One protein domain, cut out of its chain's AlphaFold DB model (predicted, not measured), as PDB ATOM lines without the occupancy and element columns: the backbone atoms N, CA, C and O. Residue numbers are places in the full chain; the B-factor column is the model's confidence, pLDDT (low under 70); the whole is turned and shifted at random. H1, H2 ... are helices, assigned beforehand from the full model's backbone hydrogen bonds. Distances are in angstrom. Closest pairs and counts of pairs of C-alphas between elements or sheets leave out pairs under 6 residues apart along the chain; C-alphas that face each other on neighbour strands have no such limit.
ATOM      1  N   MET A   2     169.929 206.568 157.090       96.69
ATOM      2  CA  MET A   2     168.765 205.835 156.575       96.69
ATOM      3  C   MET A   2     167.806 206.835 155.913       96.69
ATOM      4  O   MET A   2     167.274 207.706 156.593       96.69
ATOM      5  N   ASN A   3     167.637 206.770 154.588       96.56
ATOM      6  CA  ASN A   3     166.726 207.647 153.838       96.56
ATOM      7  C   ASN A   3     165.368 206.953 153.661       96.56
ATOM      8  O   ASN A   3     165.108 206.321 152.642       96.56
ATOM      9  N   GLY A   4     164.537 207.019 154.695       96.75
ATOM     10  CA  GLY A   4     163.221 206.385 154.724       96.75
ATOM     11  C   GLY A   4     162.599 206.461 156.115       96.75
ATOM     12  O   GLY A   4     163.285 206.786 157.080       96.75
ATOM     13  N   CYS A   5     161.300 206.184 156.186       97.44
ATOM     14  CA  CYS A   5     160.494 206.077 157.404       97.44
ATOM     15  C   CYS A   5     159.257 205.215 157.082       97.44
ATOM     16  O   CYS A   5     159.080 204.802 155.927       97.44
ATOM     17  N   ASP A   6     158.398 204.968 158.064       95.50
ATOM     18  CA  ASP A   6     157.179 204.172 157.898       95.50
ATOM     19  C   ASP A   6     156.294 204.719 156.772       95.50
ATOM     20  O   ASP A   6     155.936 205.896 156.744       95.50
ATOM     21  N   HIS A   7     155.985 203.859 155.796       95.44
ATOM     22  CA  HIS A   7     155.194 204.184 154.599       95.44
ATOM     23  C   HIS A   7     155.697 205.395 153.783       95.44
ATOM     24  O   HIS A   7     154.954 205.963 152.979       95.44
ATOM     25  N   GLN A   8     156.967 205.778 153.945       96.62
ATOM     26  CA  GLN A   8     157.556 206.939 153.289       96.62
ATOM     27  C   GLN A   8     157.628 206.741 151.763       96.62
ATOM     28  O   GLN A   8     158.259 205.792 151.285       96.62
ATOM     29  N   PRO A   9     157.063 207.660 150.959       97.12
ATOM     30  CA  PRO A   9     157.270 207.647 149.519       97.12
ATOM     31  C   PRO A   9     158.747 207.824 149.157       97.12
ATOM     32  O   PRO A   9     159.459 208.613 149.785       97.12
ATOM     33  N   LEU A  10     159.179 207.159 148.079       96.50
ATOM     34  CA  LEU A  10     160.521 207.322 147.517       96.50
ATOM     35  C   LEU A  10     160.851 208.810 147.302       96.50
ATOM     36  O   LEU A  10     160.122 209.518 146.597       96.50
ATOM     37  N   GLN A  11     161.987 209.262 147.838       97.69
ATOM     38  CA  GLN A  11     162.482 210.617 147.619       97.69
ATOM     39  C   GLN A  11     162.966 210.790 146.168       97.69
ATOM     40  O   GLN A  11     164.082 210.418 145.803       97.69
ATOM     41  N   LYS A  12     162.118 211.381 145.318       97.88
ATOM     42  CA  LYS A  12     162.373 211.519 143.871       97.88
ATOM     43  C   LYS A  12     163.561 212.420 143.523       97.88
ATOM     44  O   LYS A  12     164.103 212.302 142.428       97.88
ATOM     45  N   ASP A  13     163.961 213.309 144.424       97.56
ATOM     46  CA  ASP A  13     165.054 214.265 144.239       97.56
ATOM     47  C   ASP A  13     166.335 213.887 145.008       97.56
ATOM     48  O   ASP A  13     167.247 214.708 145.112       97.56
ATOM     49  N   ILE A  14     166.458 212.641 145.492       97.75
ATOM     50  CA  ILE A  14     167.607 212.193 146.303       97.75
ATOM     51  C   ILE A  14     168.960 212.447 145.621       97.75
ATOM     52  O   ILE A  14     169.918 212.870 146.262       97.75
ATOM     53  N   THR A  15     169.040 212.269 144.300       97.81
ATOM     54  CA  THR A  15     170.261 212.541 143.527       97.81
ATOM     55  C   THR A  15     170.658 214.016 143.588       97.81
ATOM     56  O   THR A  15     171.841 214.333 143.723       97.81
ATOM     57  N   GLU A  16     169.682 214.923 143.511       98.06
ATOM     58  CA  GLU A  16     169.929 216.360 143.613       98.06
ATOM     59  C   GLU A  16     170.305 216.745 145.045       98.06
ATOM     60  O   GLU A  16     171.287 217.459 145.238       98.06
ATOM     61  N   ALA A  17     169.611 216.203 146.050       98.00
ATOM     62  CA  ALA A  17     169.948 216.411 147.457       98.00
ATOM     63  C   ALA A  17     171.395 215.986 147.768       98.00
ATOM     64  O   ALA A  17     172.145 216.736 148.395       98.00
ATOM     65  N   ILE A  18     171.834 214.830 147.257       98.00
ATOM     66  CA  ILE A  18     173.220 214.359 147.387       98.00
ATOM     67  C   ILE A  18     174.194 215.287 146.653       98.00
ATOM     68  O   ILE A  18     175.258 215.605 147.186       98.00
ATOM     69  N   ARG A  19     173.853 215.765 145.446       97.81
ATOM     70  CA  ARG A  19     174.685 216.722 144.696       97.81
ATOM     71  C   ARG A  19     174.872 218.028 145.468       97.81
ATOM     72  O   ARG A  19     175.985 218.551 145.525       97.81
ATOM     73  N   VAL A  20     173.801 218.538 146.073       98.19
ATOM     74  CA  VAL A  20     173.834 219.729 146.929       98.19
ATOM     75  C   VAL A  20     174.677 219.470 148.178       98.19
ATOM     76  O   VAL A  20     175.552 220.279 148.476       98.19
ATOM     77  N   ALA A  21     174.499 218.334 148.858       97.88
ATOM     78  CA  ALA A  21     175.284 217.974 150.040       97.88
ATOM     79  C   ALA A  21     176.792 217.918 149.740       97.88
ATOM     80  O   ALA A  21     177.574 218.558 150.438       97.88
ATOM     81  N   ARG A  22     177.192 217.273 148.635       97.50
ATOM     82  CA  ARG A  22     178.594 217.242 148.168       97.50
ATOM     83  C   ARG A  22     179.163 218.637 147.900       97.50
ATOM     84  O   ARG A  22     180.343 218.871 148.130       97.50
ATOM     85  N   LYS A  23     178.343 219.571 147.400       97.38
ATOM     86  CA  LYS A  23     178.765 220.961 147.168       97.38
ATOM     87  C   LYS A  23     178.936 221.738 148.478       97.38
ATOM     88  O   LYS A  23     179.814 222.593 148.552       97.38
ATOM     89  N   LEU A  24     178.073 221.494 149.464       98.31
ATOM     90  CA  LEU A  24     178.076 222.204 150.747       98.31
ATOM     91  C   LEU A  24     179.149 221.688 151.714       98.31
ATOM     92  O   LEU A  24     179.676 222.476 152.494       98.31
ATOM     93  N   TYR A  25     179.481 220.400 151.647       97.81
ATOM     94  CA  TYR A  25     180.396 219.734 152.574       97.81
ATOM     95  C   TYR A  25     181.485 218.976 151.795       97.81
ATOM     96  O   TYR A  25     181.397 217.756 151.653       97.81
ATOM     97  N   PRO A  26     182.502 219.676 151.257       95.50
ATOM     98  CA  PRO A  26     183.527 219.066 150.404       95.50
ATOM     99  C   PRO A  26     184.422 218.051 151.134       95.50
ATOM    100  O   PRO A  26     185.006 217.193 150.480       95.50
ATOM    101  N   ASP A  27     184.500 218.121 152.466       97.88
ATOM    102  CA  ASP A  27     185.289 217.200 153.299       97.88
ATOM    103  C   ASP A  27     184.544 215.889 153.622       97.88
ATOM    104  O   ASP A  27     185.103 214.999 154.260       97.88
ATOM    105  N   ILE A  28     183.276 215.762 153.207       96.94
ATOM    106  CA  ILE A  28     182.442 214.581 153.447       96.94
ATOM    107  C   ILE A  28     182.028 213.975 152.105       96.94
ATOM    108  O   ILE A  28     181.379 214.615 151.275       96.94
ATOM    109  N   GLU A  29     182.340 212.696 151.900       95.75
ATOM    110  CA  GLU A  29     181.881 211.961 150.725       95.75
ATOM    111  C   GLU A  29     180.457 211.421 150.936       95.75
ATOM    112  O   GLU A  29     180.223 210.479 151.689       95.75
ATOM    113  N   PHE A  30     179.475 212.000 150.239       97.44
ATOM    114  CA  PHE A  30     178.104 211.477 150.231       97.44
ATOM    115  C   PHE A  30     177.941 210.448 149.119       97.44
ATOM    116  O   PHE A  30     178.148 210.773 147.948       97.44
ATOM    117  N   ILE A  31     177.502 209.236 149.452       96.44
ATOM    118  CA  ILE A  31     177.288 208.137 148.503       96.44
ATOM    119  C   ILE A  31     175.842 207.653 148.634       96.44
ATOM    120  O   ILE A  31     175.393 207.326 149.731       96.44
ATOM    121  N   HIS A  32     175.112 207.588 147.517       97.31
ATOM    122  CA  HIS A  32     173.869 206.819 147.480       97.31
ATOM    123  C   HIS A  32     174.256 205.337 147.476       97.31
ATOM    124  O   HIS A  32     174.766 204.844 146.472       97.31
ATOM    125  N   SER A  33     174.104 204.672 148.618       96.81
ATOM    126  CA  SER A  33     174.642 203.333 148.866       96.81
ATOM    127  C   SER A  33     173.537 202.335 149.207       96.81
ATOM    128  O   SER A  33     172.380 202.697 149.400       96.81
ATOM    129  N   ASP A  34     173.934 201.074 149.324       97.06
ATOM    130  CA  ASP A  34     173.158 199.968 149.873       97.06
ATOM    131  C   ASP A  34     173.862 199.357 151.104       97.06
ATOM    132  O   ASP A  34     175.021 199.677 151.404       97.06
ATOM    133  N   PHE A  35     173.168 198.457 151.807       97.81
ATOM    134  CA  PHE A  35     173.696 197.786 152.997       97.81
ATOM    135  C   PHE A  35     174.918 196.904 152.720       97.81
ATOM    136  O   PHE A  35     175.842 196.898 153.528       97.81
ATOM    137  N   LYS A  36     174.972 196.183 151.591       97.31
ATOM    138  CA  LYS A  36     176.102 195.286 151.281       97.31
ATOM    139  C   LYS A  36     177.384 196.090 151.086       97.31
ATOM    140  O   LYS A  36     178.451 195.670 151.527       97.31
ATOM    141  N   THR A  37     177.275 197.243 150.432       96.50
ATOM    142  CA  THR A  37     178.391 198.171 150.240       96.50
ATOM    143  C   THR A  37     178.825 198.800 151.568       96.50
ATOM    144  O   THR A  37     180.021 198.827 151.856       96.50
ATOM    145  N   TYR A  38     177.874 199.233 152.406       95.75
ATOM    146  CA  TYR A  38     178.171 199.806 153.725       95.75
ATOM    147  C   TYR A  38     178.873 198.809 154.657       95.75
ATOM    148  O   TYR A  38     179.906 199.147 155.225       95.75
ATOM    149  N   VAL A  39     178.374 197.571 154.764       94.94
ATOM    150  CA  VAL A  39     178.975 196.530 155.618       94.94
ATOM    151  C   VAL A  39     180.415 196.234 155.194       94.94
ATOM    152  O   VAL A  39     181.306 196.260 156.032       94.94
ATOM    153  N   LYS A  40     180.682 196.076 153.891       94.44
ATOM    154  CA  LYS A  40     182.052 195.868 153.383       94.44
ATOM    155  C   LYS A  40     182.997 197.035 153.663       94.44
ATOM    156  O   LYS A  40     184.205 196.831 153.745       94.44
ATOM    157  N   ALA A  41     182.483 198.264 153.692       93.00
ATOM    158  CA  ALA A  41     183.278 199.435 154.046       93.00
ATOM    159  C   ALA A  41     183.556 199.454 155.555       93.00
ATOM    160  O   ALA A  41     184.702 199.612 155.959       93.00
ATOM    161  N   MET A  42     182.526 199.204 156.365       91.69
ATOM    162  CA  MET A  42     182.613 199.105 157.819       91.69
ATOM    163  C   MET A  42     183.620 198.028 158.254       91.69
ATOM    164  O   MET A  42     184.507 198.328 159.040       91.69
ATOM    165  N   GLU A  43     183.563 196.815 157.697       91.00
ATOM    166  CA  GLU A  43     184.481 195.704 158.019       91.00
ATOM    167  C   GLU A  43     185.966 196.037 157.813       91.00
ATOM    168  O   GLU A  43     186.816 195.466 158.488       91.00
ATOM    169  N   LYS A  44     186.295 196.966 156.906       90.56
ATOM    170  CA  LYS A  44     187.683 197.408 156.680       90.56
ATOM    171  C   LYS A  44     188.183 198.393 157.735       90.56
ATOM    172  O   LYS A  44     189.389 198.500 157.922       90.56
ATOM    173  N   GLU A  45     187.265 199.111 158.373       87.50
ATOM    174  CA  GLU A  45     187.545 200.186 159.335       87.50
ATOM    175  C   GLU A  45     187.284 199.749 160.790       87.50
ATOM    176  O   GLU A  45     187.626 200.457 161.737       87.50
ATOM    177  N   ILE A  46     186.661 198.584 160.987       85.81
ATOM    178  CA  ILE A  46     186.371 197.993 162.297       85.81
ATOM    179  C   ILE A  46     187.686 197.717 163.053       85.81
ATOM    180  O   ILE A  46     188.570 197.014 162.569       85.81
ATOM    181  N   SER A  47     187.788 198.250 164.278       76.38
ATOM    182  CA  SER A  47     188.859 197.972 165.256       76.38
ATOM    183  C   SER A  47     188.350 197.072 166.393       76.38
ATOM    184  O   SER A  47     187.151 197.036 166.626       76.38
ATOM    185  N   GLU A  48     189.214 196.389 167.149       76.56
ATOM    186  CA  GLU A  48     188.822 195.353 168.135       76.56
ATOM    187  C   GLU A  48     187.978 195.825 169.354       76.56
ATOM    188  O   GLU A  48     187.553 195.001 170.159       76.56
ATOM    189  N   ASN A  49     187.679 197.122 169.509       77.06
ATOM    190  CA  ASN A  49     187.018 197.678 170.702       77.06
ATOM    191  C   ASN A  49     185.502 197.916 170.516       77.06
ATOM    192  O   ASN A  49     185.077 199.063 170.366       77.06
ATOM    193  N   PHE A  50     184.676 196.864 170.576       83.12
ATOM    194  CA  PHE A  50     183.204 196.983 170.590       83.12
ATOM    195  C   PHE A  50     182.587 196.657 171.950       83.12
ATOM    196  O   PHE A  50     183.004 195.724 172.636       83.12
TER     197      PHE A  50
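Overview. This is residues 2 to 50 of the 692 residues of the protein "Alpha-mannosidase" of Lachnospiraceae bacterium (UniProt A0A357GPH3). Two short helices, H1 and H2, sit apart on an open, winding chain: residues 25 to 34 turn back beyond H1 and lead to H2, which sticks out with the tail after it. At the other end, residues 2 to 13 make a loose loop before H1. The printed part has 49 residues, under half of them in the two named helices, with no named strand; the class is all helix. It is only just loose, close to extended, with a radius of gyration of the C-alphas of 14.0 A, and flat, spanning 39 by 31 by 16 A.

Arrangement. Look first at H1, residues 14 to 24, where every O i to N i+4 pair is within hydrogen-bond range. In H2, residues 35 to 45, 5 of 7 are. H1 and H2 are apart, joined by a short link.

Along the chain. Find C-alpha 14 at (167.607, 212.193, 146.303); H1 runs 15.2 A from there to C-alpha 24. H2 runs 15.4 A to C-alpha 45 at (187.545, 200.186, 159.335).

Size, cuts and confidence. The C-alphas of Lys 12 and Glu 48 are farthest apart, 39.4 A. The printed part has no cut, and no printed residue is under pLDDT 70.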